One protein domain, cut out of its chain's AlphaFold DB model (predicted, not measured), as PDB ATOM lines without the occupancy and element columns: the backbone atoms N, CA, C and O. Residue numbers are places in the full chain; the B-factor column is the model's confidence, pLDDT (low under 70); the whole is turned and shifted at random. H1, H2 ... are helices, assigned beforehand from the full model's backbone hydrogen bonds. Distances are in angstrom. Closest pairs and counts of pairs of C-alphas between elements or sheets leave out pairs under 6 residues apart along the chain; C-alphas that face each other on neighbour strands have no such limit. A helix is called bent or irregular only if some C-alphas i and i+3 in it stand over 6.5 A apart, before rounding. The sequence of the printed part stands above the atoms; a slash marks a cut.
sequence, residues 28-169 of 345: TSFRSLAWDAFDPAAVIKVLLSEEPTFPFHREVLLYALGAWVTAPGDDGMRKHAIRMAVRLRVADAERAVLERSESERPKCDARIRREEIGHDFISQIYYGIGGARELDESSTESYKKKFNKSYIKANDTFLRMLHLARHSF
ATOM      1  N   THR A  28     194.110 198.568 163.104       78.38
ATOM      2  CA  THR A  28     195.189 198.133 163.980       78.38
ATOM      3  C   THR A  28     196.454 197.971 163.148       78.38
ATOM      4  O   THR A  28     196.522 197.124 162.259       78.38
ATOM      5  N   SER A  29     197.475 198.779 163.435       89.25
ATOM      6  CA  SER A  29     198.773 198.653 162.764       89.25
ATOM      7  C   SER A  29     199.374 197.256 162.980       89.25
ATOM      8  O   SER A  29     199.182 196.644 164.038       89.25
ATOM      9  N   PHE A  30     200.163 196.764 162.019       92.00
ATOM     10  CA  PHE A  30     200.887 195.495 162.180       92.00
ATOM     11  C   PHE A  30     201.750 195.499 163.450       92.00
ATOM     12  O   PHE A  30     201.793 194.514 164.186       92.00
ATOM     13  N   ARG A  31     202.391 196.638 163.742       93.38
ATOM     14  CA  ARG A  31     203.221 196.823 164.931       93.38
ATOM     15  C   ARG A  31     202.438 196.562 166.222       93.38
ATOM     16  O   ARG A  31     202.883 195.773 167.052       93.38
ATOM     17  N   SER A  32     201.256 197.161 166.361       92.00
ATOM     18  CA  SER A  32     200.386 196.921 167.519       92.00
ATOM     19  C   SER A  32     199.851 195.491 167.576       92.00
ATOM     20  O   SER A  32     199.688 194.969 168.666       92.00
ATOM     21  N   LEU A  33     199.602 194.857 166.426       92.12
ATOM     22  CA  LEU A  33     199.014 193.517 166.361       92.12
ATOM     23  C   LEU A  33     200.021 192.401 166.680       92.12
ATOM     24  O   LEU A  33     199.680 191.432 167.352       92.12
ATOM     25  N   ALA A  34     201.239 192.501 166.140       92.69
ATOM     26  CA  ALA A  34     202.170 191.377 166.092       92.69
ATOM     27  C   ALA A  34     203.543 191.647 166.725       92.69
ATOM     28  O   ALA A  34     204.266 190.703 167.061       92.69
ATOM     29  N   TRP A  35     203.925 192.918 166.875       94.31
ATOM     30  CA  TRP A  35     205.266 193.298 167.315       94.31
ATOM     31  C   TRP A  35     205.312 193.634 168.805       94.31
ATOM     32  O   TRP A  35     205.946 192.901 169.572       94.31
ATOM     33  N   ASP A  36     204.635 194.713 169.203       92.62
ATOM     34  CA  ASP A  36     204.707 195.268 170.560       92.62
ATOM     35  C   ASP A  36     203.755 194.561 171.529       92.62
ATOM     36  O   ASP A  36     204.171 194.192 172.621       92.62
ATOM     37  N   ALA A  37     202.508 194.329 171.116       88.44
ATOM     38  CA  ALA A  37     201.468 193.714 171.938       88.44
ATOM     39  C   ALA A  37     200.858 192.523 171.193       88.44
ATOM     40  O   ALA A  37     199.769 192.605 170.631       88.44
ATOM     41  N   PHE A  38     201.604 191.419 171.131       92.38
ATOM     42  CA  PHE A  38     201.157 190.247 170.387       92.38
ATOM     43  C   PHE A  38     199.926 189.616 171.028       92.38
ATOM     44  O   PHE A  38     200.011 189.002 172.092       92.38
ATOM     45  N   ASP A  39     198.802 189.726 170.330       88.00
ATOM     46  CA  ASP A  39     197.566 189.040 170.676       88.00
ATOM     47  C   ASP A  39     197.363 187.841 169.728       88.00
ATOM     48  O   ASP A  39     196.977 188.029 168.567       88.00
ATOM     49  N   PRO A  40     197.590 186.595 170.191       84.38
ATOM     50  CA  PRO A  40     197.409 185.413 169.356       84.38
ATOM     51  C   PRO A  40     195.969 185.267 168.848       84.38
ATOM     52  O   PRO A  40     195.774 184.766 167.742       84.38
ATOM     53  N   ALA A  41     194.958 185.714 169.601       81.75
ATOM     54  CA  ALA A  41     193.563 185.614 169.181       81.75
ATOM     55  C   ALA A  41     193.262 186.584 168.032       81.75
ATOM     56  O   ALA A  41     192.660 186.183 167.031       81.75
ATOM     57  N   ALA A  42     193.723 187.833 168.132       85.88
ATOM     58  CA  ALA A  42     193.607 188.801 167.044       85.88
ATOM     59  C   ALA A  42     194.385 188.351 165.798       85.88
ATOM     60  O   ALA A  42     193.871 188.442 164.683       85.88
ATOM     61  N   VAL A  43     195.588 187.799 165.975       85.25
ATOM     62  CA  VAL A  43     196.395 187.268 164.868       85.25
ATOM     63  C   VAL A  43     195.697 186.095 164.180       85.25
ATOM     64  O   VAL A  43     195.575 186.101 162.957       85.25
ATOM     65  N   ILE A  44     195.174 185.126 164.937       81.44
ATOM     66  CA  ILE A  44     194.399 184.007 164.381       81.44
ATOM     67  C   ILE A  44     193.174 184.528 163.627       81.44
ATOM     68  O   ILE A  44     192.920 184.082 162.512       81.44
ATOM     69  N   LYS A  45     192.454 185.515 164.172       80.88
ATOM     70  CA  LYS A  45     191.312 186.129 163.483       80.88
ATOM     71  C   LYS A  45     191.713 186.720 162.127       80.88
ATOM     72  O   LYS A  45     191.005 186.505 161.151       80.88
ATOM     73  N   VAL A  46     192.850 187.414 162.041       83.06
ATOM     74  CA  VAL A  46     193.356 187.962 160.767       83.06
ATOM     75  C   VAL A  46     193.777 186.855 159.800       83.06
ATOM     76  O   VAL A  46     193.510 186.957 158.605       83.06
ATOM     77  N   LEU A  47     194.414 185.793 160.298       81.56
ATOM     78  CA  LEU A  47     194.821 184.653 159.473       81.56
ATOM     79  C   LEU A  47     193.614 183.926 158.865       81.56
ATOM     80  O   LEU A  47     193.664 183.562 157.691       81.56
ATOM     81  N   LEU A  48     192.550 183.753 159.653       79.00
ATOM     82  CA  LEU A  48     191.316 183.066 159.263       79.00
ATOM     83  C   LEU A  48     190.318 183.950 158.512       79.00
ATOM     84  O   LEU A  48     189.376 183.427 157.928       79.00
ATOM     85  N   SER A  49     190.501 185.270 158.530       81.06
ATOM     86  CA  SER A  49     189.616 186.194 157.827       81.06
ATOM     87  C   SER A  49     189.627 185.921 156.320       81.06
ATOM     88  O   SER A  49     190.665 185.615 155.728       81.06
ATOM     89  N   GLU A  50     188.483 186.074 155.663       81.94
ATOM     90  CA  GLU A  50     188.394 186.084 154.199       81.94
ATOM     91  C   GLU A  50     188.776 187.451 153.618       81.94
ATOM     92  O   GLU A  50     189.072 187.569 152.430       81.94
ATOM     93  N   GLU A  51     188.837 188.490 154.460       82.06
ATOM     94  CA  GLU A  51     189.111 189.850 154.009       82.06
ATOM     95  C   GLU A  51     190.499 189.959 153.365       82.06
ATOM     96  O   GLU A  51     191.498 189.494 153.934       82.06
ATOM     97  N   PRO A  52     190.609 190.607 152.193       76.81
ATOM     98  CA  PRO A  52     191.887 190.763 151.527       76.81
ATOM     99  C   PRO A  52     192.851 191.547 152.419       76.81
ATOM    100  O   PRO A  52     192.536 192.611 152.949       76.81
ATOM    101  N   THR A  53     194.063 191.022 152.543       85.75
ATOM    102  CA  THR A  53     195.168 191.678 153.244       85.75
ATOM    103  C   THR A  53     196.254 192.046 152.247       85.75
ATOM    104  O   THR A  53     196.355 191.427 151.187       85.75
ATOM    105  N   PHE A  54     197.095 193.016 152.590       86.31
ATOM    106  CA  PHE A  54     198.209 193.407 151.734       86.31
ATOM    107  C   PHE A  54     199.272 192.287 151.622       86.31
ATOM    108  O   PHE A  54     199.288 191.365 152.453       86.31
ATOM    109  N   PRO A  55     200.148 192.329 150.596       85.56
ATOM    110  CA  PRO A  55     201.100 191.258 150.317       85.56
ATOM    111  C   PRO A  55     201.930 190.848 151.535       85.56
ATOM    112  O   PRO A  55     202.389 191.683 152.312       85.56
ATOM    113  N   PHE A  56     202.107 189.534 151.696       88.19
ATOM    114  CA  PHE A  56     202.898 188.890 152.754       88.19
ATOM    115  C   PHE A  56     202.427 189.127 154.201       88.19
ATOM    116  O   PHE A  56     202.995 188.531 155.113       88.19
ATOM    117  N   HIS A  57     201.356 189.892 154.440       91.38
ATOM    118  CA  HIS A  57     200.858 190.172 155.789       91.38
ATOM    119  C   HIS A  57     200.571 188.903 156.599       91.38
ATOM    120  O   HIS A  57     201.155 188.687 157.661       91.38
ATOM    121  N   ARG A  58     199.727 188.015 156.062       87.06
ATOM    122  CA  ARG A  58     199.364 186.748 156.715       87.06
ATOM    123  C   ARG A  58     200.549 185.809 156.889       87.06
ATOM    124  O   ARG A  58     200.608 185.079 157.867       87.06
ATOM    125  N   GLU A  59     201.505 185.831 155.968       86.00
ATOM    126  CA  GLU A  59     202.703 185.007 156.102       86.00
ATOM    127  C   GLU A  59     203.540 185.447 157.302       86.00
ATOM    128  O   GLU A  59     203.911 184.618 158.128       86.00
ATOM    129  N   VAL A  60     203.810 186.745 157.430       92.75
ATOM    130  CA  VAL A  60     204.591 187.260 158.558       92.75
ATOM    131  C   VAL A  60     203.859 186.995 159.881       92.75
ATOM    132  O   VAL A  60     204.483 186.593 160.864       92.75
ATOM    133  N   LEU A  61     202.529 187.134 159.898       90.62
ATOM    134  CA  LEU A  61     201.695 186.765 161.046       90.62
ATOM    135  C   LEU A  61     201.753 185.267 161.375       90.62
ATOM    136  O   LEU A  61     201.793 184.900 162.548       90.62
ATOM    137  N   LEU A  62     201.805 184.398 160.364       85.69
ATOM    138  CA  LEU A  62     201.945 182.957 160.557       85.69
ATOM    139  C   LEU A  62     203.303 182.607 161.180       85.69
ATOM    140  O   LEU A  62     203.362 181.769 162.075       85.69
ATOM    141  N   TYR A  63     204.379 183.280 160.766       87.12
ATOM    142  CA  TYR A  63     205.700 183.137 161.390       87.12
ATOM    143  C   TYR A  63     205.677 183.580 162.856       87.12
ATOM    144  O   TYR A  63     206.217 182.884 163.718       87.12
ATOM    145  N   ALA A  64     205.023 184.708 163.146       91.19
ATOM    146  CA  ALA A  64     204.853 185.200 164.510       91.19
ATOM    147  C   ALA A  64     204.094 184.189 165.385       91.19
ATOM    148  O   ALA A  64     204.549 183.857 166.478       91.19
ATOM    149  N   LEU A  65     202.971 183.665 164.883       86.19
ATOM    150  CA  LEU A  65     202.158 182.671 165.581       86.19
ATOM    151  C   LEU A  65     202.918 181.356 165.783       86.19
ATOM    152  O   LEU A  65     202.891 180.801 166.877       86.19
ATOM    153  N   GLY A  66     203.636 180.881 164.763       80.06
ATOM    154  CA  GLY A  66     204.458 179.674 164.851       80.06
ATOM    155  C   GLY A  66     205.534 179.777 165.933       80.06
ATOM    156  O   GLY A  66     205.696 178.873 166.754       80.06
ATOM    157  N   ALA A  67     206.225 180.916 165.987       83.94
ATOM    158  CA  ALA A  67     207.210 181.189 167.027       83.94
ATOM    159  C   ALA A  67     206.577 181.298 168.421       83.94
ATOM    160  O   ALA A  67     207.115 180.754 169.378       83.94
ATOM    161  N   TRP A  68     205.411 181.938 168.538       88.06
ATOM    162  CA  TRP A  68     204.701 182.034 169.813       88.06
ATOM    163  C   TRP A  68     204.229 180.671 170.332       88.06
ATOM    164  O   TRP A  68     204.343 180.403 171.519       88.06
ATOM    165  N   VAL A  69     203.736 179.778 169.471       79.81
ATOM    166  CA  VAL A  69     203.314 178.434 169.909       79.81
ATOM    167  C   VAL A  69     204.503 177.573 170.330       79.81
ATOM    168  O   VAL A  69     204.383 176.783 171.263       79.81
ATOM    169  N   THR A  70     205.645 177.715 169.655       75.44
ATOM    170  CA  THR A  70     206.856 176.953 169.996       75.44
ATOM    171  C   THR A  70     207.554 177.480 171.249       75.44
ATOM    172  O   THR A  70     208.141 176.687 171.985       75.44
ATOM    173  N   ALA A  71     207.464 178.784 171.520       77.69
ATOM    174  CA  ALA A  71     208.001 179.420 172.718       77.69
ATOM    175  C   ALA A  71     207.031 180.496 173.258       77.69
ATOM    176  O   ALA A  71     207.227 181.693 173.019       77.69
ATOM    177  N   PRO A  72     205.968 180.096 173.983       81.69
ATOM    178  CA  PRO A  72     205.014 181.047 174.548       81.69
ATOM    179  C   PRO A  72     205.689 181.958 175.579       81.69
ATOM    180  O   PRO A  72     206.423 181.482 176.439       81.69
ATOM    181  N   GLY A  73     205.441 183.266 175.497       83.75
ATOM    182  CA  GLY A  73     206.054 184.269 176.383       83.75
ATOM    183  C   GLY A  73     207.448 184.742 175.953       83.75
ATOM    184  O   GLY A  73     207.950 185.726 176.490       83.75
ATOM    185  N   ASP A  74     208.054 184.105 174.947       84.62
ATOM    186  CA  ASP A  74     209.328 184.540 174.379       84.62
ATOM    187  C   ASP A  74     209.114 185.524 173.223       84.62
ATOM    188  O   ASP A  74     209.098 185.195 172.028       84.62
ATOM    189  N   ASP A  75     208.967 186.788 173.601       91.06
ATOM    190  CA  ASP A  75     208.850 187.907 172.671       91.06
ATOM    191  C   ASP A  75     210.059 188.037 171.738       91.06
ATOM    192  O   ASP A  75     209.915 188.473 170.591       91.06
ATOM    193  N   GLY A  76     211.246 187.638 172.202       88.88
ATOM    194  CA  GLY A  76     212.460 187.624 171.396       88.88
ATOM    195  C   GLY A  76     212.310 186.678 170.210       88.88
ATOM    196  O   GLY A  76     212.521 187.097 169.066       88.88
ATOM    197  N   MET A  77     211.881 185.441 170.480       82.56
ATOM    198  CA  MET A  77     211.682 184.387 169.478       82.56
ATOM    199  C   MET A  77     210.633 184.767 168.448       82.56
ATOM    200  O   MET A  77     210.870 184.639 167.241       82.56
ATOM    201  N   ARG A  78     209.515 185.335 168.903       91.88
ATOM    202  CA  ARG A  78     208.493 185.884 168.011       91.88
ATOM    203  C   ARG A  78     209.060 186.970 167.100       91.88
ATOM    204  O   ARG A  78     208.938 186.879 165.876       91.88
ATOM    205  N   LYS A  79     209.694 187.996 167.678       93.56
ATOM    206  CA  LYS A  79     210.264 189.116 166.913       93.56
ATOM    207  C   LYS A  79     211.335 188.633 165.939       93.56
ATOM    208  O   LYS A  79     211.419 189.132 164.822       93.56
ATOM    209  N   HIS A  80     212.129 187.633 166.309       86.50
ATOM    210  CA  HIS A  80     213.099 187.018 165.409       86.50
ATOM    211  C   HIS A  80     212.444 186.323 164.217       86.50
ATOM    212  O   HIS A  80     212.851 186.581 163.085       86.50
ATOM    213  N   ALA A  81     211.408 185.513 164.437       85.62
ATOM    214  CA  ALA A  81     210.683 184.860 163.351       85.62
ATOM    215  C   ALA A  81     210.040 185.875 162.393       85.62
ATOM    216  O   ALA A  81     210.135 185.715 161.176       85.62
ATOM    217  N   ILE A  82     209.474 186.965 162.923       92.88
ATOM    218  CA  ILE A  82     208.966 188.084 162.114       92.88
ATOM    219  C   ILE A  82     210.090 188.698 161.269       92.88
ATOM    220  O   ILE A  82     209.944 188.821 160.053       92.88
ATOM    221  N   ARG A  83     211.237 189.040 161.877       91.19
ATOM    222  CA  ARG A  83     212.393 189.592 161.144       91.19
ATOM    223  C   ARG A  83     212.880 188.634 160.058       91.19
ATOM    224  O   ARG A  83     213.204 189.081 158.962       91.19
ATOM    225  N   MET A  84     212.914 187.329 160.330       85.75
ATOM    226  CA  MET A  84     213.276 186.317 159.335       85.75
ATOM    227  C   MET A  84     212.303 186.305 158.156       85.75
ATOM    228  O   MET A  84     212.756 186.359 157.015       85.75
ATOM    229  N   ALA A  85     210.994 186.294 158.416       88.25
ATOM    230  CA  ALA A  85     209.979 186.353 157.365       88.25
ATOM    231  C   ALA A  85     210.157 187.600 156.485       88.25
ATOM    232  O   ALA A  85     210.153 187.507 155.259       88.25
ATOM    233  N   VAL A  86     210.386 188.759 157.111       91.69
ATOM    234  CA  VAL A  86     210.614 190.021 156.400       91.69
ATOM    235  C   VAL A  86     211.899 189.972 155.573       91.69
ATOM    236  O   VAL A  86     211.859 190.310 154.392       91.69
ATOM    237  N   ARG A  87     213.018 189.501 156.139       88.12
ATOM    238  CA  ARG A  87     214.289 189.351 155.408       88.12
ATOM    239  C   ARG A  87     214.150 188.447 154.191       88.12
ATOM    240  O   ARG A  87     214.670 188.793 153.139       88.12
ATOM    241  N   LEU A  88     213.451 187.317 154.319       84.69
ATOM    242  CA  LEU A  88     213.233 186.400 153.198       84.69
ATOM    243  C   LEU A  88     212.508 187.099 152.045       84.69
ATOM    244  O   LEU A  88     212.920 186.966 150.899       84.69
ATOM    245  N   ARG A  89     211.481 187.904 152.339       87.81
ATOM    246  CA  ARG A  89     210.716 188.613 151.302       87.81
ATOM    247  C   ARG A  89     211.446 189.798 150.699       87.81
ATOM    248  O   ARG A  89     211.331 190.016 149.498       87.81
ATOM    249  N   VAL A  90     212.251 190.497 151.492       86.81
ATOM    250  CA  VAL A  90     213.171 191.508 150.963       86.81
ATOM    251  C   VAL A  90     214.200 190.860 150.032       86.81
ATOM    252  O   VAL A  90     214.348 191.311 148.901       86.81
ATOM    253  N   ALA A  91     214.820 189.754 150.446       84.44
ATOM    254  CA  ALA A  91     215.810 189.042 149.642       84.44
ATOM    255  C   ALA A  91     215.221 188.450 148.348       84.44
ATOM    256  O   ALA A  91     215.876 188.478 147.308       84.44
ATOM    257  N   ASP A  92     213.996 187.917 148.389       83.12
ATOM    258  CA  ASP A  92     213.318 187.398 147.195       83.12
ATOM    259  C   ASP A  92     212.995 188.514 146.195       83.12
ATOM    260  O   ASP A  92     213.201 188.332 144.997       83.12
ATOM    261  N   ALA A  93     212.538 189.675 146.668       84.56
ATOM    262  CA  ALA A  93     212.270 190.827 145.809       84.56
ATOM    263  C   ALA A  93     213.546 191.421 145.207       84.56
ATOM    264  O   ALA A  93     213.578 191.762 144.025       84.56
ATOM    265  N   GLU A  94     214.616 191.502 145.999       82.44
ATOM    266  CA  GLU A  94     215.935 191.898 145.509       82.44
ATOM    267  C   GLU A  94     216.415 190.926 144.426       82.44
ATOM    268  O   GLU A  94     216.813 191.363 143.347       82.44
ATOM    269  N   ARG A  95     216.295 189.609 144.649       82.94
ATOM    270  CA  ARG A  95     216.653 188.590 143.652       82.94
ATOM    271  C   ARG A  95     215.836 188.724 142.365       82.94
ATOM    272  O   ARG A  95     216.430 188.765 141.292       82.94
ATOM    273  N   ALA A  96     214.511 188.838 142.471       81.88
ATOM    274  CA  ALA A  96     213.613 188.948 141.318       81.88
ATOM    275  C   ALA A  96     213.975 190.131 140.409       81.88
ATOM    276  O   ALA A  96     213.815 190.073 139.192       81.88
ATOM    277  N   VAL A  97     214.501 191.202 140.990       78.19
ATOM    278  CA  VAL A  97     214.984 192.350 140.233       78.19
ATOM    279  C   VAL A  97     216.353 192.150 139.628       78.19
ATOM    280  O   VAL A  97     216.565 192.538 138.478       78.19
ATOM    281  N   LEU A  98     217.280 191.568 140.386       77.75
ATOM    282  CA  LEU A  98     218.614 191.271 139.875       77.75
ATOM    283  C   LEU A  98     218.538 190.385 138.630       77.75
ATOM    284  O   LEU A  98     219.334 190.561 137.713       77.75
ATOM    285  N   GLU A  99     217.551 189.490 138.582       82.19
ATOM    286  CA  GLU A  99     217.249 188.647 137.425       82.19
ATOM    287  C   GLU A  99     216.698 189.433 136.220       82.19
ATOM    288  O   GLU A  99     216.925 189.027 135.083       82.19
ATOM    289  N   ARG A 100     216.004 190.563 136.429       79.25
ATOM    290  CA  ARG A 100     215.451 191.390 135.336       79.25
ATOM    291  C   ARG A 100     216.454 192.383 134.754       79.25
ATOM    292  O   ARG A 100     216.410 192.642 133.555       79.25
ATOM    293  N   SER A 101     217.319 192.977 135.577       74.69
ATOM    294  CA  SER A 101     218.327 193.930 135.098       74.69
ATOM    295  C   SER A 101     219.533 194.010 136.028       74.69
ATOM    296  O   SER A 101     219.526 194.694 137.053       74.69
ATOM    297  N   GLU A 102     220.629 193.374 135.617       69.75
ATOM    298  CA  GLU A 102     221.902 193.406 136.346       69.75
ATOM    299  C   GLU A 102     222.482 194.831 136.457       69.75
ATOM    300  O   GLU A 102     223.168 195.167 137.425       69.75
ATOM    301  N   SER A 103     222.137 195.691 135.493       70.25
ATOM    302  CA  SER A 103     222.573 197.090 135.406       70.25
ATOM    303  C   SER A 103     221.865 198.041 136.383       70.25
ATOM    304  O   SER A 103     222.372 199.132 136.648       70.25
ATOM    305  N   GLU A 104     220.723 197.647 136.961       64.88
ATOM    306  CA  GLU A 104     219.947 198.514 137.861       64.88
ATOM    307  C   GLU A 104     220.365 198.424 139.336       64.88
ATOM    308  O   GLU A 104     219.918 199.251 140.132       64.88
ATOM    309  N   ARG A 105     221.289 197.511 139.687       62.25
ATOM    310  CA  ARG A 105     221.783 197.239 141.057       62.25
ATOM    311  C   ARG A 105     221.874 198.463 141.991       62.25
ATOM    312  O   ARG A 105     221.346 198.377 143.098       62.25
ATOM    313  N   PRO A 106     222.481 199.605 141.604       58.09
ATOM    314  CA  PRO A 106     222.649 200.747 142.510       58.09
ATOM    315  C   PRO A 106     221.370 201.566 142.754       58.09
ATOM    316  O   PRO A 106     221.287 202.294 143.738       58.09
ATOM    317  N   LYS A 107     220.374 201.483 141.862       56.41
ATOM    318  CA  LYS A 107     219.092 202.208 141.967       56.41
ATOM    319  C   LYS A 107     217.983 201.348 142.582       56.41
ATOM    320  O   LYS A 107     216.870 201.839 142.780       56.41
ATOM    321  N   CYS A 108     218.290 200.086 142.887       55.53
ATOM    322  CA  CYS A 108     217.305 199.084 143.246       55.53
ATOM    323  C   CYS A 108     216.611 199.349 144.584       55.53
ATOM    324  O   CYS A 108     215.389 199.317 144.663       55.53
ATOM    325  N   ASP A 109     217.353 199.687 145.631       63.16
ATOM    326  CA  ASP A 109     216.890 199.469 147.006       63.16
ATOM    327  C   ASP A 109     215.540 200.113 147.373       63.16
ATOM    328  O   ASP A 109     214.696 199.486 148.012       63.16
ATOM    329  N   ALA A 110     215.289 201.355 146.953       63.03
ATOM    330  CA  ALA A 110     214.090 202.085 147.373       63.03
ATOM    331  C   ALA A 110     212.884 201.900 146.441       63.03
ATOM    332  O   ALA A 110     211.745 201.887 146.916       63.03
ATOM    333  N   ARG A 111     213.113 201.801 145.124       64.62
ATOM    334  CA  ARG A 111     212.030 201.674 144.136       64.62
ATOM    335  C   ARG A 111     211.507 200.240 144.094       64.62
ATOM    336  O   ARG A 111     210.303 200.023 144.083       64.62
ATOM    337  N   ILE A 112     212.400 199.268 144.207       61.47
ATOM    338  CA  ILE A 112     212.077 197.857 143.978       61.47
ATOM    339  C   ILE A 112     211.433 197.210 145.183       61.47
ATOM    340  O   ILE A 112     210.478 196.454 145.040       61.47
ATOM    341  N   ARG A 113     211.846 197.609 146.388       65.19
ATOM    342  CA  ARG A 113     211.115 197.245 147.603       65.19
ATOM    343  C   ARG A 113     209.659 197.729 147.558       65.19
ATOM    344  O   ARG A 113     208.793 197.065 148.116       65.19
ATOM    345  N   ARG A 114     209.366 198.848 146.876       66.94
ATOM    346  CA  ARG A 114     207.988 199.349 146.707       66.94
ATOM    347  C   ARG A 114     207.234 198.658 145.575       66.94
ATOM    348  O   ARG A 114     206.051 198.393 145.757       66.94
ATOM    349  N   GLU A 115     207.890 198.398 144.447       76.88
ATOM    350  CA  GLU A 115     207.259 197.817 143.253       76.88
ATOM    351  C   GLU A 115     207.026 196.304 143.386       76.88
ATOM    352  O   GLU A 115     205.932 195.843 143.080       76.88
ATOM    353  N   GLU A 116     207.990 195.536 143.908       81.88
ATOM    354  CA  GLU A 116     207.875 194.069 143.994       81.88
ATOM    355  C   GLU A 116     207.149 193.592 145.258       81.88
ATOM    356  O   GLU A 116     206.337 192.670 145.204       81.88
ATOM    357  N   ILE A 117     207.430 194.199 146.419       83.81
ATOM    358  CA  ILE A 117     206.839 193.754 147.697       83.81
ATOM    359  C   ILE A 117     205.524 194.487 147.997       83.81
ATOM    360  O   ILE A 117     204.648 193.967 148.690       83.81
ATOM    361  N   GLY A 118     205.368 195.691 147.451       87.69
ATOM    362  CA  GLY A 118     204.214 196.554 147.666       87.69
ATOM    363  C   GLY A 118     204.431 197.590 148.770       87.69
ATOM    364  O   GLY A 118     205.034 197.339 149.818       87.69
ATOM    365  N   HIS A 119     203.878 198.783 148.545       88.56
ATOM    366  CA  HIS A 119     203.966 199.919 149.465       88.56
ATOM    367  C   HIS A 119     203.433 199.603 150.872       88.56
ATOM    368  O   HIS A 119     204.018 200.019 151.876       88.56
ATOM    369  N   ASP A 120     202.339 198.848 150.959       90.62
ATOM    370  CA  ASP A 120     201.705 198.518 152.236       90.62
ATOM    371  C   ASP A 120     202.591 197.607 153.088       90.62
ATOM    372  O   ASP A 120     202.732 197.845 154.282       90.62
ATOM    373  N   PHE A 121     203.290 196.638 152.488       91.75
ATOM    374  CA  PHE A 121     204.262 195.826 153.222       91.75
ATOM    375  C   PHE A 121     205.389 196.688 153.795       91.75
ATOM    376  O   PHE A 121     205.754 196.553 154.965       91.75
ATOM    377  N   ILE A 122     205.931 197.596 152.981       90.62
ATOM    378  CA  ILE A 122     207.044 198.449 153.396       90.62
ATOM    379  C   ILE A 122     206.625 199.397 154.523       90.62
ATOM    380  O   ILE A 122     207.314 199.497 155.538       90.62
ATOM    381  N   SER A 123     205.485 200.066 154.372       90.94
ATOM    382  CA  SER A 123     204.992 201.028 155.360       90.94
ATOM    383  C   SER A 123     204.486 200.361 156.643       90.94
ATOM    384  O   SER A 123     204.817 200.827 157.731       90.94
ATOM    385  N   GLN A 124     203.728 199.265 156.539       91.56
ATOM    386  CA  GLN A 124     203.072 198.634 157.689       91.56
ATOM    387  C   GLN A 124     203.966 197.627 158.409       91.56
ATOM    388  O   GLN A 124     203.962 197.589 159.637       91.56
ATOM    389  N   ILE A 125     204.727 196.805 157.676       93.56
ATOM    390  CA  ILE A 125     205.529 195.725 158.268       93.56
ATOM    391  C   ILE A 125     206.980 196.150 158.398       93.56
ATOM    392  O   ILE A 125     207.475 196.232 159.515       93.56
ATOM    393  N   TYR A 126     207.660 196.439 157.285       93.12
ATOM    394  CA  TYR A 126     209.105 196.688 157.294       93.12
ATOM    395  C   TYR A 126     209.468 197.865 158.205       93.12
ATOM    396  O   TYR A 126     210.228 197.696 159.156       93.12
ATOM    397  N   TYR A 127     208.880 199.043 157.979       91.81
ATOM    398  CA  TYR A 127     209.089 200.188 158.867       91.81
ATOM    399  C   TYR A 127     208.359 200.036 160.203       91.81
ATOM    400  O   TYR A 127     208.846 200.536 161.216       91.81
ATOM    401  N   GLY A 128     207.252 199.289 160.236       91.38
ATOM    402  CA  GLY A 128     206.526 198.979 161.468       91.38
ATOM    403  C   GLY A 128     207.368 198.228 162.503       91.38
ATOM    404  O   GLY A 128     207.201 198.460 163.696       91.38
ATOM    405  N   ILE A 129     208.310 197.388 162.065       92.81
ATOM    406  CA  ILE A 129     209.244 196.679 162.951       92.81
ATOM    407  C   ILE A 129     210.587 197.395 163.132       92.81
ATOM    408  O   ILE A 129     211.468 196.821 163.752       92.81
ATOM    409  N   GLY A 130     210.756 198.612 162.595       90.81
ATOM    410  CA  GLY A 130     211.975 199.429 162.717       90.81
ATOM    411  C   GLY A 130     212.929 199.405 161.512       90.81
ATOM    412  O   GLY A 130     214.000 200.010 161.566       90.81
ATOM    413  N   GLY A 131     212.541 198.770 160.404       89.94
ATOM    414  CA  GLY A 131     213.259 198.820 159.128       89.94
ATOM    415  C   GLY A 131     214.635 198.151 159.155       89.94
ATOM    416  O   GLY A 131     214.846 197.167 159.862       89.94
ATOM    417  N   ALA A 132     215.574 198.688 158.368       86.50
ATOM    418  CA  ALA A 132     216.915 198.121 158.186       86.50
ATOM    419  C   ALA A 132     217.641 197.872 159.513       86.50
ATOM    420  O   ALA A 132     218.162 196.786 159.724       86.50
ATOM    421  N   ARG A 133     217.576 198.827 160.450       86.06
ATOM    422  CA  ARG A 133     218.239 198.727 161.756       86.06
ATOM    423  C   ARG A 133     217.884 197.431 162.491       86.06
ATOM    424  O   ARG A 133     218.758 196.705 162.950       86.06
ATOM    425  N   GLU A 134     216.600 197.117 162.559       85.38
ATOM    426  CA  GLU A 134     216.092 195.928 163.249       85.38
ATOM    427  C   GLU A 134     216.383 194.642 162.468       85.38
ATOM    428  O   GLU A 134     216.651 193.573 163.034       85.38
ATOM    429  N   LEU A 135     216.412 194.752 161.141       83.81
ATOM    430  CA  LEU A 135     216.883 193.685 160.274       83.81
ATOM    431  C   LEU A 135     218.402 193.528 160.266       83.81
ATOM    432  O   LEU A 135     218.836 192.516 159.749       83.81
ATOM    433  N   ASP A 136     219.205 194.418 160.839       78.88
ATOM    434  CA  ASP A 136     220.666 194.271 160.919       78.88
ATOM    435  C   ASP A 136     221.096 193.774 162.304       78.88
ATOM    436  O   ASP A 136     221.896 192.841 162.423       78.88
ATOM    437  N   GLU A 137     220.470 194.299 163.364       67.19
ATOM    438  CA  GLU A 137     220.687 193.883 164.761       67.19
ATOM    439  C   GLU A 137     220.377 192.390 164.991       67.19
ATOM    440  O   GLU A 137     220.932 191.742 165.881       67.19
ATOM    441  N   SER A 138     219.531 191.804 164.142       56.66
ATOM    442  CA  SER A 138     219.201 190.377 164.148       56.66
ATOM    443  C   SER A 138     220.190 189.504 163.372       56.66
ATOM    444  O   SER A 138     219.842 188.383 162.975       56.66
ATOM    445  N   SER A 139     221.403 189.992 163.078       55.22
ATOM    446  CA  SER A 139     222.472 189.156 162.527       55.22
ATOM    447  C   SER A 139     222.586 187.876 163.354       55.22
ATOM    448  O   SER A 139     222.531 187.867 164.591       55.22
ATOM    449  N   THR A 140     222.611 186.751 162.647       55.25
ATOM    450  CA  THR A 140     222.342 185.433 163.218       55.25
ATOM    451  C   THR A 140     223.295 185.105 164.371       55.25
ATOM    452  O   THR A 140     222.929 184.324 165.239       55.25
ATOM    453  N   GLU A 141     224.484 185.720 164.429       53.56
ATOM    454  CA  GLU A 141     225.454 185.604 165.528       53.56
ATOM    455  C   GLU A 141     224.908 186.037 166.895       53.56
ATOM    456  O   GLU A 141     225.069 185.302 167.869       53.56
ATOM    457  N   SER A 142     224.285 187.217 166.991       51.75
ATOM    458  CA  SER A 142     223.791 187.758 168.269       51.75
ATOM    459  C   SER A 142     222.655 186.889 168.816       51.75
ATOM    460  O   SER A 142     222.601 186.560 170.002       51.75
ATOM    461  N   TYR A 143     221.803 186.409 167.909       55.50
ATOM    462  CA  TYR A 143     220.679 185.543 168.234       55.50
ATOM    463  C   TYR A 143     221.115 184.114 168.604       55.50
ATOM    464  O   TYR A 143     220.685 183.578 169.623       55.50
ATOM    465  N   LYS A 144     222.055 183.529 167.842       52.69
ATOM    466  CA  LYS A 144     222.678 182.215 168.116       52.69
ATOM    467  C   LYS A 144     223.417 182.153 169.452       52.69
ATOM    468  O   LYS A 144     223.629 181.054 169.959       52.69
ATOM    469  N   LYS A 145     223.867 183.298 169.974       57.16
ATOM    470  CA  LYS A 145     224.508 183.397 171.292       57.16
ATOM    471  C   LYS A 145     223.492 183.453 172.435       57.16
ATOM    472  O   LYS A 145     223.778 182.909 173.492       57.16
ATOM    473  N   LYS A 146     222.339 184.104 172.232       52.22
ATOM    474  CA  LYS A 146     221.316 184.302 173.275       52.22
ATOM    475  C   LYS A 146     220.365 183.122 173.445       52.22
ATOM    476  O   LYS A 146     219.915 182.875 174.556       52.22
ATOM    477  N   PHE A 147     220.072 182.396 172.372       54.84
ATOM    478  CA  PHE A 147     219.137 181.277 172.419       54.84
ATOM    479  C   PHE A 147     219.861 179.954 172.247       54.84
ATOM    480  O   PHE A 147     220.828 179.841 171.490       54.84
ATOM    481  N   ASN A 148     219.359 178.930 172.932       56.06
ATOM    482  CA  ASN A 148     219.856 177.576 172.774       56.06
ATOM    483  C   ASN A 148     219.766 177.196 171.282       56.06
ATOM    484  O   ASN A 148     218.683 177.200 170.689       56.06
ATOM    485  N   LYS A 149     220.930 176.926 170.668       56.16
ATOM    486  CA  LYS A 149     221.105 176.725 169.216       56.16
ATOM    487  C   LYS A 149     220.094 175.739 168.633       56.16
ATOM    488  O   LYS A 149     219.712 175.856 167.470       56.16
ATOM    489  N   SER A 150     219.646 174.791 169.443       50.69
ATOM    490  CA  SER A 150     218.684 173.769 169.067       50.69
ATOM    491  C   SER A 150     217.265 174.295 168.857       50.69
ATOM    492  O   SER A 150     216.609 173.870 167.911       50.69
ATOM    493  N   TYR A 151     216.805 175.258 169.663       53.91
ATOM    494  CA  TYR A 151     215.484 175.879 169.493       53.91
ATOM    495  C   TYR A 151     215.433 176.755 168.249       53.91
ATOM    496  O   TYR A 151     214.483 176.673 167.475       53.91
ATOM    497  N   ILE A 152     216.496 177.530 168.005       55.22
ATOM    498  CA  ILE A 152     216.632 178.300 166.764       55.22
ATOM    499  C   ILE A 152     216.589 177.353 165.568       55.22
ATOM    500  O   ILE A 152     215.889 177.625 164.600       55.22
ATOM    501  N   LYS A 153     217.304 176.223 165.634       58.47
ATOM    502  CA  LYS A 153     217.348 175.260 164.534       58.47
ATOM    503  C   LYS A 153     215.999 174.574 164.307       58.47
ATOM    504  O   LYS A 153     215.609 174.413 163.154       58.47
ATOM    505  N   ALA A 154     215.288 174.186 165.367       54.84
ATOM    506  CA  ALA A 154     213.969 173.560 165.268       54.84
ATOM    507  C   ALA A 154     212.930 174.528 164.685       54.84
ATOM    508  O   ALA A 154     212.209 174.165 163.758       54.84
ATOM    509  N   ASN A 155     212.918 175.776 165.160       57.44
ATOM    510  CA  ASN A 155     212.042 176.811 164.629       57.44
ATOM    511  C   ASN A 155     212.408 177.181 163.184       57.44
ATOM    512  O   ASN A 155     211.533 177.205 162.334       57.44
ATOM    513  N   ASP A 156     213.691 177.370 162.857       59.41
ATOM    514  CA  ASP A 156     214.139 177.599 161.472       59.41
ATOM    515  C   ASP A 156     213.730 176.434 160.557       59.41
ATOM    516  O   ASP A 156     213.235 176.643 159.455       59.41
ATOM    517  N   THR A 157     213.844 175.191 161.035       58.19
ATOM    518  CA  THR A 157     213.384 174.006 160.291       58.19
ATOM    519  C   THR A 157     211.872 174.034 160.079       58.19
ATOM    520  O   THR A 157     211.414 173.820 158.961       58.19
ATOM    521  N   PHE A 158     211.088 174.345 161.112       62.97
ATOM    522  CA  PHE A 158     209.635 174.479 161.013       62.97
ATOM    523  C   PHE A 158     209.215 175.586 160.038       62.97
ATOM    524  O   PHE A 158     208.406 175.354 159.140       62.97
ATOM    525  N   LEU A 159     209.818 176.766 160.151       59.53
ATOM    526  CA  LEU A 159     209.555 177.906 159.279       59.53
ATOM    527  C   LEU A 159     209.947 177.613 157.823       59.53
ATOM    528  O   LEU A 159     209.206 177.952 156.900       59.53
ATOM    529  N   ARG A 160     211.060 176.902 157.602       60.53
ATOM    530  CA  ARG A 160     211.450 176.410 156.272       60.53
ATOM    531  C   ARG A 160     210.466 175.386 155.725       60.53
ATOM    532  O   ARG A 160     210.157 175.453 154.541       60.53
ATOM    533  N   MET A 161     209.952 174.471 156.548       56.75
ATOM    534  CA  MET A 161     208.919 173.522 156.118       56.75
ATOM    535  C   MET A 161     207.646 174.253 155.681       56.75
ATOM    536  O   MET A 161     207.131 173.973 154.601       56.75
ATOM    537  N   LEU A 162     207.192 175.247 156.452       57.16
ATOM    538  CA  LEU A 162     206.060 176.096 156.068       57.16
ATOM    539  C   LEU A 162     206.318 176.838 154.747       57.16
ATOM    540  O   LEU A 162     205.449 176.896 153.875       57.16
ATOM    541  N   HIS A 163     207.524 177.377 154.573       55.66
ATOM    542  CA  HIS A 163     207.923 178.070 153.351       55.66
ATOM    543  C   HIS A 163     207.958 177.137 152.126       55.66
ATOM    544  O   HIS A 163     207.431 177.485 151.067       55.66
ATOM    545  N   LEU A 164     208.536 175.939 152.263       53.84
ATOM    546  CA  LEU A 164     208.617 174.935 151.197       53.84
ATOM    547  C   LEU A 164     207.242 174.388 150.806       53.84
ATOM    548  O   LEU A 164     206.973 174.221 149.612       53.84
ATOM    549  N   ALA A 165     206.364 174.159 151.786       53.03
ATOM    550  CA  ALA A 165     204.978 173.786 151.533       53.03
ATOM    551  C   ALA A 165     204.317 174.844 150.639       53.03
ATOM    552  O   ALA A 165     203.860 174.523 149.547       53.03
ATOM    553  N   ARG A 166     204.402 176.128 151.011       51.78
ATOM    554  CA  ARG A 166     203.852 177.236 150.215       51.78
ATOM    555  C   ARG A 166     204.388 177.288 148.779       51.78
ATOM    556  O   ARG A 166     203.599 177.431 147.847       51.78
ATOM    557  N   HIS A 167     205.703 177.190 148.575       48.06
ATOM    558  CA  HIS A 167     206.287 177.228 147.223       48.06
ATOM    559  C   HIS A 167     205.834 176.049 146.350       48.06
ATOM    560  O   HIS A 167     205.654 176.197 145.138       48.06
ATOM    561  N   SER A 168     205.588 174.895 146.970       47.41
ATOM    562  CA  SER A 168     205.056 173.716 146.284       47.41
ATOM    563  C   SER A 168     203.613 173.918 145.803       47.41
ATOM    564  O   SER A 168     203.248 173.332 144.786       47.41
ATOM    565  N   PHE A 169     202.832 174.777 146.471       42.44
ATOM    566  CA  PHE A 169     201.478 175.160 146.047       42.44
ATOM    567  C   PHE A 169     201.471 176.253 144.973       42.44
ATOM    568  O   PHE A 169     200.729 176.152 144.004       42.44
TER     569      PHE A 169
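What this domain is: This is residues 28 to 169 of the 345 residues of an uncharacterized protein of Paracoccus sp. S-4012 (UniProt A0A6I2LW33). One long helix, H4, runs through the middle of the domain, and shorter helices surround it, mostly crossed rather than side by side. H3 packs on residues 75 to 86 of H4 and has H2 and H9 packed on it in turn, while H5 folds back over residues 90 to 98 of H4, and H1 and H6 pack on each other. The printed part has 142 residues with nine named helices, H1 to H9 in chain order, and no named strand: the class is all helix. The whole is compact, with a radius of gyration of the C-alphas of 15.3 A, and rounded, spanning 45 by 38 by 31 A.

Where its parts are: Find C-alpha 75 at (208.850, 187.907, 172.671); from there H4, residues 75 to 100, runs 38.1 A to C-alpha 100 at (215.451, 191.390, 135.336). Before it come H1, residues 30 to 35, H2, residues 40 to 48, and H3, residues 57 to 70, which is 20.3 A long. After it come H5, residues 102 to 115, 16.8 A, H6, residues 119 to 126, H7, residues 132 to 137, and H8, residues 140 to 146. H9, residues 149 to 169, runs 30.4 A to C-alpha 169 at (201.478, 175.160, 146.047). H5 is irregular: C-alphas 103 and 106 are 8.0 A apart.

How they stand to each other: Begin at H3 and H4, the hubs, which touch three helices each. They form a helical hairpin, closest at the C-alphas of Ala 67 and Arg 78, 5.0 A apart, at a tilt of 37 degrees, only just steep. H3, H4 and H9 make a bundle, a group of three helices; residues 155 to 159 of H9 touch H3, with the C-alphas of Tyr 63 and Leu 159 closest at 6.8 A, and H4 and H9 are near each other. H2 and H3 form another helical hairpin, closest at the C-alphas of Leu 47 and Arg 58, 5.7 A. H5 touches H4 at a steep tilt of 48 degrees, opposite ways, with the C-alphas of Ala 93 and Arg 113 closest at 6.8 A. H1 touches H6, with the C-alphas of Phe 30 and Gln 124 closest at 5.9 A. H7 only just touches H4, with 3 pairs of C-alphas within 8 A; the closest are Arg 83 and Leu 135, 6.1 A. H8 touches no helix but is near H4. Every O i to N i+4 pair is within hydrogen-bond range in H1, H2, H3, H7, H8 and H9; in H4 it is 21 of 22, in H6 3 of 4, and in H5 3 of 10, beside 4 of 11 O i to N i+3 pairs.

The domain as a whole: The C-alphas of Gly 73 and Ser 103 are the two farthest apart, at 46.0 A. The printed part has no cut, and no link between its helices is long. Look at the B-factor column: the mean pLDDT of the printed part is 76.9, and residue 102, residues 104 to 114 and residues 137 to 169 are under 70.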